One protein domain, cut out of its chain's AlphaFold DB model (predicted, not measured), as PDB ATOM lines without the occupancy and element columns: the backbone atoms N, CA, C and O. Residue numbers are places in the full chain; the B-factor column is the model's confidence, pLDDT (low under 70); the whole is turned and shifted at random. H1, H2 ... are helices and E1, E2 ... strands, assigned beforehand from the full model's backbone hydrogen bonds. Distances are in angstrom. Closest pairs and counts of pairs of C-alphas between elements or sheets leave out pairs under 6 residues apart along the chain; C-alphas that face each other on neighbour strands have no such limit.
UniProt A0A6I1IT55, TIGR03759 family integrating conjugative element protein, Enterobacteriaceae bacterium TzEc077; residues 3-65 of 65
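What this domain is: This is residues 3 to 65 of the 65 residues of the protein "TIGR03759 family integrating conjugative element protein" of Enterobacteriaceae bacterium TzEc077 (UniProt A0A6I1IT55). Two small lobes stand at opposite ends of an elongated, loosely built shape: at one end a two-stranded antiparallel hairpin, E1 and E2, with the short helix H3 beside it, and at the far end the helices H1 and H2, close but not clearly touching. A single long link, residues 29 to 39, with no named element, joins the lobes, and residues 3 to 9, before H1, lie between them. The printed part has 63 residues, with three named helices and two named strands in the order H1, H2, H3, E1, E2; the class is mixed, helices and strands, and under half of the residues are in named elements. The whole is loose, with a radius of gyration of the C-alphas of 14.1 A, and the C-alphas span 39 by 21 by 18 A.

Where its parts are: Strand E1 is residues 52 to 56, 13.0 A from first to last C-alpha. Strand E2 is residues 59 to 64, 15.7 A long, with C-alpha 64 at (145.397, 102.759, 157.348). Helix H3 is residues 40 to 44, 5.7 A long, with C-alpha 40 at (137.755, 109.531, 146.879). Helix H1 is residues 10 to 19, 14.3 A long, with C-alpha 10 at (134.524, 122.168, 141.860). Helix H2 is residues 24 to 28, 6.2 A long.

How they stand to each other: E1 and E2 form a hairpin of antiparallel neighbour strands, with 144 degrees between their directions. N 54 and O 61 are within hydrogen-bond range at 2.9 A, and so are N 63 and O 52 at 2.8 A. The closest C-alphas of H3 and E2 are those of Phe 44 and Arg 61, 6.4 A apart. The closest C-alphas of H3 and E1 are those of Phe 44 and Leu 53, 7.6 A apart. H2 and H3 are apart, and H1 is apart from H3, E1 and E2. H2 is apart from E1 and E2. H1 and H2 are close but not clearly touching, their closest C-alphas, those of Arg 18 and Pro 24, being 8.0 A apart. In H1, H2 and H3 every O i to N i+4 pair is within hydrogen-bond range.

The domain as a whole: The two C-alphas farthest apart are those of Asn 21 and Ala 57, at 40.1 A. The printed part has no cut and ends at Phe 65, the chain's last residue. The link from H2 to H3, 11 residues, is long; those from H1 to H2 and from E1 to E2 are tight, and that from H3 to E1 is short. The mean pLDDT of the printed part is 90.6, and no printed residue is under 70.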
ATOM      1  N   LEU A   3     139.548 120.394 150.602       84.69
ATOM      2  CA  LEU A   3     138.215 120.030 151.077       84.69
ATOM      3  C   LEU A   3     137.895 118.567 150.779       84.69
ATOM      4  O   LEU A   3     138.134 118.058 149.685       84.69
ATOM      5  N   VAL A   4     137.281 117.933 151.766       83.06
ATOM      6  CA  VAL A   4     136.610 116.636 151.674       83.06
ATOM      7  C   VAL A   4     135.102 116.870 151.529       83.06
ATOM      8  O   VAL A   4     134.630 117.980 151.758       83.06
ATOM      9  N   ASP A   5     134.359 115.860 151.075       82.00
ATOM     10  CA  ASP A   5     132.893 115.906 150.877       82.00
ATOM     11  C   ASP A   5     132.376 116.847 149.764       82.00
ATOM     12  O   ASP A   5     131.183 117.027 149.548       82.00
ATOM     13  N   SER A   6     133.267 117.385 148.928       83.06
ATOM     14  CA  SER A   6     132.838 118.114 147.721       83.06
ATOM     15  C   SER A   6     132.226 117.205 146.642       83.06
ATOM     16  O   SER A   6     131.751 117.701 145.622       83.06
ATOM     17  N   GLN A   7     132.292 115.876 146.808       85.31
ATOM     18  CA  GLN A   7     131.890 114.870 145.810       85.31
ATOM     19  C   GLN A   7     132.506 115.109 144.418       85.31
ATOM     20  O   GLN A   7     131.878 114.852 143.392       85.31
ATOM     21  N   GLY A   8     133.714 115.676 144.365       83.94
ATOM     22  CA  GLY A   8     134.364 116.038 143.103       83.94
ATOM     23  C   GLY A   8     133.743 117.235 142.376       83.94
ATOM     24  O   GLY A   8     134.093 117.502 141.230       83.94
ATOM     25  N   LYS A   9     132.854 117.997 143.021       88.62
ATOM     26  CA  LYS A   9     132.214 119.178 142.435       88.62
ATOM     27  C   LYS A   9     133.032 120.428 142.742       88.62
ATOM     28  O   LYS A   9     132.935 121.007 143.823       88.62
ATOM     29  N   ASP A  10     133.768 120.914 141.749       89.31
ATOM     30  CA  ASP A  10     134.524 122.168 141.860       89.31
ATOM     31  C   ASP A  10     133.664 123.383 142.244       89.31
ATOM     32  O   ASP A  10     134.152 124.334 142.856       89.31
ATOM     33  N   GLY A  11     132.391 123.386 141.834       91.50
ATOM     34  CA  GLY A  11     131.452 124.461 142.152       91.50
ATOM     35  C   GLY A  11     131.301 124.658 143.660       91.50
ATOM     36  O   GLY A  11     131.367 125.794 144.123       91.50
ATOM     37  N   LEU A  12     131.210 123.558 144.419       91.62
ATOM     38  CA  LEU A  12     131.109 123.581 145.881       91.62
ATOM     39  C   LEU A  12     132.390 124.121 146.520       91.62
ATOM     40  O   LEU A  12     132.330 124.967 147.404       91.62
ATOM     41  N   LEU A  13     133.554 123.709 146.013       91.56
ATOM     42  CA  LEU A  13     134.848 124.214 146.476       91.56
ATOM     43  C   LEU A  13     134.990 125.728 146.247       91.56
ATOM     44  O   LEU A  13     135.461 126.459 147.120       91.56
ATOM     45  N   ARG A  14     134.561 126.220 145.078       92.12
ATOM     46  CA  ARG A  14     134.577 127.655 144.756       92.12
ATOM     47  C   ARG A  14     133.561 128.446 145.578       92.12
ATOM     48  O   ARG A  14     133.862 129.576 145.955       92.12
ATOM     49  N   GLN A  15     132.385 127.881 145.840       93.56
ATOM     50  CA  GLN A  15     131.370 128.491 146.697       93.56
ATOM     51  C   GLN A  15     131.871 128.611 148.138       93.56
ATOM     52  O   GLN A  15     131.911 129.722 148.658       93.56
ATOM     53  N   TRP A  16     132.362 127.518 148.721       93.75
ATOM     54  CA  TRP A  16     132.956 127.511 150.058       93.75
ATOM     55  C   TRP A  16     134.072 128.555 150.184       93.75
ATOM     56  O   TRP A  16     134.108 129.340 151.126       93.75
ATOM     57  N   ALA A  17     134.955 128.643 149.182       95.38
ATOM     58  CA  ALA A  17     136.032 129.629 149.189       95.38
ATOM     59  C   ALA A  17     135.505 131.076 149.222       95.38
ATOM     60  O   ALA A  17     136.094 131.923 149.889       95.38
ATOM     61  N   ARG A  18     134.392 131.364 148.535       94.88
ATOM     62  CA  ARG A  18     133.740 132.684 148.577       94.88
ATOM     63  C   ARG A  18     133.095 132.956 149.933       94.88
ATOM     64  O   ARG A  18     133.304 134.034 150.475       94.88
ATOM     65  N   GLU A  19     132.360 131.991 150.479       96.31
ATOM     66  CA  GLU A  19     131.694 132.098 151.789       96.31
ATOM     67  C   GLU A  19     132.697 132.355 152.923       96.31
ATOM     68  O   GLU A  19     132.414 133.104 153.854       96.31
ATOM     69  N   HIS A  20     133.908 131.808 152.800       95.88
ATOM     70  CA  HIS A  20     135.004 132.002 153.750       95.88
ATOM     71  C   HIS A  20     135.963 133.149 153.385       95.88
ATOM     72  O   HIS A  20     137.049 133.245 153.957       95.88
ATOM     73  N   ASN A  21     135.574 134.037 152.464       96.81
ATOM     74  CA  ASN A  21     136.341 135.225 152.075       96.81
ATOM     75  C   ASN A  21     137.780 134.919 151.610       96.81
ATOM     76  O   ASN A  21     138.698 135.715 151.822       96.81
ATOM     77  N   ILE A  22     137.997 133.774 150.955       96.56
ATOM     78  CA  ILE A  22     139.280 133.478 150.315       96.56
ATOM     79  C   ILE A  22     139.465 134.440 149.134       96.56
ATOM     80  O   ILE A  22     138.636 134.433 148.218       96.56
ATOM     81  N   PRO A  23     140.551 135.235 149.097       96.50
ATOM     82  CA  PRO A  23     140.690 136.256 148.070       96.50
ATOM     83  C   PRO A  23     140.871 135.638 146.668       96.50
ATOM     84  O   PRO A  23     141.833 134.884 146.449       96.50
ATOM     85  N   PRO A  24     139.976 135.913 145.695       93.75
ATOM     86  CA  PRO A  24     140.013 135.277 144.377       93.75
ATOM     87  C   PRO A  24     141.310 135.530 143.607       93.75
ATOM     88  O   PRO A  24     141.773 134.672 142.857       93.75
ATOM     89  N   GLU A  25     141.917 136.698 143.782       97.12
ATOM     90  CA  GLU A  25     143.181 137.074 143.165       97.12
ATOM     91  C   GLU A  25     144.346 136.223 143.669       97.12
ATOM     92  O   GLU A  25     145.213 135.865 142.873       97.12
ATOM     93  N   LYS A  26     144.336 135.794 144.938       96.94
ATOM     94  CA  LYS A  26     145.335 134.854 145.470       96.94
ATOM     95  C   LYS A  26     145.170 133.454 144.886       96.94
ATOM     96  O   LYS A  26     146.165 132.773 144.656       96.94
ATOM     97  N   VAL A  27     143.938 133.041 144.580       94.69
ATOM     98  CA  VAL A  27     143.679 131.779 143.869       94.69
ATOM     99  C   VAL A  27     144.145 131.870 142.415       94.69
ATOM    100  O   VAL A  27     144.885 131.012 141.939       94.69
ATOM    101  N   ARG A  28     143.777 132.947 141.711       93.75
ATOM    102  CA  ARG A  28     144.143 133.183 140.300       93.75
ATOM    103  C   ARG A  28     145.651 133.311 140.091       93.75
ATOM    104  O   ARG A  28     146.180 132.765 139.130       93.75
ATOM    105  N   SER A  29     146.338 133.992 141.005       97.50
ATOM    106  CA  SER A  29     147.801 134.137 140.998       97.50
ATOM    107  C   SER A  29     148.543 132.921 141.559       97.50
ATOM    108  O   SER A  29     149.764 132.957 141.666       97.50
ATOM    109  N   ARG A  30     147.829 131.838 141.900       95.25
ATOM    110  CA  ARG A  30     148.372 130.582 142.448       95.25
ATOM    111  C   ARG A  30     149.076 130.706 143.807       95.25
ATOM    112  O   ARG A  30     149.720 129.756 144.233       95.25
ATOM    113  N   HIS A  31     148.888 131.809 144.529       97.75
ATOM    114  CA  HIS A  31     149.306 131.922 145.933       97.75
ATOM    115  C   HIS A  31     148.475 131.027 146.865       97.75
ATOM    116  O   HIS A  31     148.945 130.623 147.924       97.75
ATOM    117  N   ILE A  32     147.232 130.720 146.484       95.00
ATOM    118  CA  ILE A  32     146.367 129.759 147.167       95.00
ATOM    119  C   ILE A  32     145.897 128.725 146.150       95.00
ATOM    120  O   ILE A  32     145.250 129.063 145.163       95.00
ATOM    121  N   THR A  33     146.154 127.448 146.420       95.00
ATOM    122  CA  THR A  33     145.542 126.348 145.668       95.00
ATOM    123  C   THR A  33     144.298 125.857 146.401       95.00
ATOM    124  O   THR A  33     144.349 125.560 147.600       95.00
ATOM    125  N   LEU A  34     143.180 125.775 145.683       93.12
ATOM    126  CA  LEU A  34     141.965 125.112 146.140       93.12
ATOM    127  C   LEU A  34     141.975 123.689 145.579       93.12
ATOM    128  O   LEU A  34     141.955 123.521 144.364       93.12
ATOM    129  N   ASN A  35     142.013 122.693 146.459       91.06
ATOM    130  CA  ASN A  35     142.016 121.277 146.104       91.06
ATOM    131  C   ASN A  35     140.852 120.552 146.782       91.06
ATOM    132  O   ASN A  35     140.330 120.998 147.807       91.06
ATOM    133  N   HIS A  36     140.492 119.400 146.229       90.50
ATOM    134  CA  HIS A  36     139.550 118.466 146.828       90.50
ATOM    135  C   HIS A  36     139.951 117.015 146.555       90.50
ATOM    136  O   HIS A  36     140.779 116.735 145.687       90.50
ATOM    137  N   ASP A  37     139.330 116.083 147.267       85.00
ATOM    138  CA  ASP A  37     139.588 114.646 147.154       85.00
ATOM    139  C   ASP A  37     138.985 113.983 145.909       85.00
ATOM    140  O   ASP A  37     139.181 112.787 145.690       85.00
ATOM    141  N   ALA A  38     138.273 114.738 145.070       85.19
ATOM    142  CA  ALA A  38     137.496 114.213 143.948       85.19
ATOM    143  C   ALA A  38     136.455 113.150 144.375       85.19
ATOM    144  O   ALA A  38     136.115 112.264 143.596       85.19
ATOM    145  N   GLY A  39     135.975 113.206 145.627       85.69
ATOM    146  CA  GLY A  39     135.053 112.218 146.198       85.69
ATOM    147  C   GLY A  39     135.692 110.868 146.549       85.69
ATOM    148  O   GLY A  39     134.973 109.905 146.816       85.69
ATOM    149  N   ARG A  40     137.029 110.765 146.539       85.56
ATOM    150  CA  ARG A  40     137.755 109.531 146.879       85.56
ATOM    151  C   ARG A  40     137.521 109.083 148.313       85.56
ATOM    152  O   ARG A  40     137.416 107.883 148.537       85.56
ATOM    153  N   TRP A  41     137.418 110.005 149.262       86.38
ATOM    154  CA  TRP A  41     137.148 109.655 150.652       86.38
ATOM    155  C   TRP A  41     135.793 108.960 150.789       86.38
ATOM    156  O   TRP A  41     135.730 107.854 151.313       86.38
ATOM    157  N   LEU A  42     134.726 109.547 150.243       84.38
ATOM    158  CA  LEU A  42     133.394 108.943 150.320       84.38
ATOM    159  C   LEU A  42     133.334 107.600 149.573       84.38
ATOM    160  O   LEU A  42     132.647 106.679 149.999       84.38
ATOM    161  N   ARG A  43     134.068 107.481 148.459       86.06
ATOM    162  CA  ARG A  43     134.072 106.277 147.620       86.06
ATOM    163  C   ARG A  43     134.909 105.124 148.184       86.06
ATOM    164  O   ARG A  43     134.542 103.976 147.961       86.06
ATOM    165  N   PHE A  44     136.035 105.408 148.836       87.50
ATOM    166  CA  PHE A  44     137.026 104.392 149.220       87.50
ATOM    167  C   PHE A  44     137.363 104.373 150.713       87.50
ATOM    168  O   PHE A  44     137.919 103.392 151.180       87.50
ATOM    169  N   GLY A  45     137.066 105.436 151.458       85.38
ATOM    170  CA  GLY A  45     137.443 105.602 152.864       85.38
ATOM    171  C   GLY A  45     136.428 105.066 153.872       85.38
ATOM    172  O   GLY A  45     136.496 105.441 155.036       85.38
ATOM    173  N   GLU A  46     135.456 104.263 153.426       84.94
ATOM    174  CA  GLU A  46     134.447 103.607 154.280       84.94
ATOM    175  C   GLU A  46     133.682 104.560 155.226       84.94
ATOM    176  O   GLU A  46     133.155 104.154 156.257       84.94
ATOM    177  N   GLY A  47     133.615 105.851 154.882       82.06
ATOM    178  CA  GLY A  47     132.970 106.879 155.702       82.06
ATOM    179  C   GLY A  47     133.721 107.255 156.986       82.06
ATOM    180  O   GLY A  47     133.179 108.011 157.788       82.06
ATOM    181  N   GLN A  48     134.952 106.777 157.188       83.44
ATOM    182  CA  GLN A  48     135.751 107.072 158.380       83.44
ATOM    183  C   GLN A  48     136.846 108.105 158.095       83.44
ATOM    184  O   GLN A  48     137.361 108.217 156.978       83.44
ATOM    185  N   MET A  49     137.176 108.898 159.117       85.31
ATOM    186  CA  MET A  49     138.321 109.809 159.127       85.31
ATOM    187  C   MET A  49     139.030 109.764 160.494       85.31
ATOM    188  O   MET A  49     138.334 109.687 161.509       85.31
ATOM    189  N   PRO A  50     140.371 109.908 160.546       90.06
ATOM    190  CA  PRO A  50     141.282 109.974 159.398       90.06
ATOM    191  C   PRO A  50     141.339 108.647 158.622       90.06
ATOM    192  O   PRO A  50     140.912 107.608 159.106       90.06
ATOM    193  N   VAL A  51     141.768 108.716 157.361       89.75
ATOM    194  CA  VAL A  51     141.995 107.536 156.519       89.75
ATOM    195  C   VAL A  51     143.142 107.812 155.560       89.75
ATOM    196  O   VAL A  51     143.257 108.902 154.991       89.75
ATOM    197  N   VAL A  52     143.992 106.814 155.359       91.06
ATOM    198  CA  VAL A  52     145.075 106.825 154.381       91.06
ATOM    199  C   VAL A  52     144.652 105.971 153.193       91.06
ATOM    200  O   VAL A  52     144.357 104.788 153.348       91.06
ATOM    201  N   LEU A  53     144.644 106.558 151.993       90.38
ATOM    202  CA  LEU A  53     144.357 105.850 150.744       90.38
ATOM    203  C   LEU A  53     145.639 105.664 149.927       90.38
ATOM    204  O   LEU A  53     146.405 106.611 149.741       90.38
ATOM    205  N   GLN A  54     145.843 104.466 149.386       92.62
ATOM    206  CA  GLN A  54     146.952 104.144 148.486       92.62
ATOM    207  C   GLN A  54     146.418 103.781 147.096       92.62
ATOM    208  O   GLN A  54     145.456 103.022 146.981       92.62
ATOM    209  N   GLN A  55     147.061 104.295 146.043       92.56
ATOM    210  CA  GLN A  55     146.787 103.907 144.658       92.56
ATOM    211  C   GLN A  55     147.746 102.787 144.229       92.56
ATOM    212  O   GLN A  55     148.955 102.999 144.164       92.56
ATOM    213  N   GLY A  56     147.205 101.597 143.965       92.75
ATOM    214  CA  GLY A  56     147.916 100.453 143.389       92.75
ATOM    215  C   GLY A  56     147.488 100.173 141.946       92.75
ATOM    216  O   GLY A  56     146.725 100.940 141.358       92.75
ATOM    217  N   ALA A  57     147.956  99.052 141.387       93.94
ATOM    218  CA  ALA A  57     147.599  98.617 140.031       93.94
ATOM    219  C   ALA A  57     146.078  98.436 139.846       93.94
ATOM    220  O   ALA A  57     145.540  98.801 138.805       93.94
ATOM    221  N   ASP A  58     145.386  97.973 140.890       92.12
ATOM    222  CA  ASP A  58     143.940  97.708 140.877       92.12
ATOM    223  C   ASP A  58     143.089  98.916 141.324       92.12
ATOM    224  O   ASP A  58     141.876  98.806 141.502       92.12
ATOM    225  N   GLY A  59     143.708 100.087 141.516       90.56
ATOM    226  CA  GLY A  59     143.033 101.318 141.930       90.56
ATOM    227  C   GLY A  59     143.279 101.715 143.389       90.56
ATOM    228  O   GLY A  59     144.345 101.464 143.952       90.56
ATOM    229  N   TRP A  60     142.318 102.432 143.977       91.75
ATOM    230  CA  TRP A  60     142.420 102.987 145.330       91.75
ATOM    231  C   TRP A  60     141.980 101.975 146.389       91.75
ATOM    232  O   TRP A  60     140.932 101.350 146.244       91.75
ATOM    233  N   ARG A  61     142.746 101.872 147.478       92.12
ATOM    234  CA  ARG A  61     142.428 101.052 148.657       92.12
ATOM    235  C   ARG A  61     142.783 101.775 149.955       92.12
ATOM    236  O   ARG A  61     143.679 102.625 149.951       92.12
ATOM    237  N   VAL A  62     142.126 101.406 151.052       92.69
ATOM    238  CA  VAL A  62     142.519 101.837 152.402       92.69
ATOM    239  C   VAL A  62     143.869 101.213 152.754       92.69
ATOM    240  O   VAL A  62     144.090 100.021 152.546       92.69
ATOM    241  N   ALA A  63     144.785 102.038 153.251       92.50
ATOM    242  CA  ALA A  63     146.107 101.636 153.721       92.50
ATOM    243  C   ALA A  63     146.220 101.688 155.253       92.50
ATOM    244  O   ALA A  63     146.947 100.883 155.828       92.50
ATOM    245  N   ALA A  64     145.511 102.620 155.897       90.38
ATOM    246  CA  ALA A  64     145.397 102.759 157.348       90.38
ATOM    247  C   ALA A  64     144.212 103.678 157.697       90.38
ATOM    248  O   ALA A  64     143.767 104.447 156.840       90.38
ATOM    249  N   PHE A  65     143.759 103.625 158.949       87.00
ATOM    250  CA  PHE A  65     142.928 104.652 159.580       87.00
ATOM    251  C   PHE A  65     143.790 105.444 160.562       87.00
ATOM    252  O   PHE A  65     144.598 104.800 161.270       87.00
TER     253      PHE A  65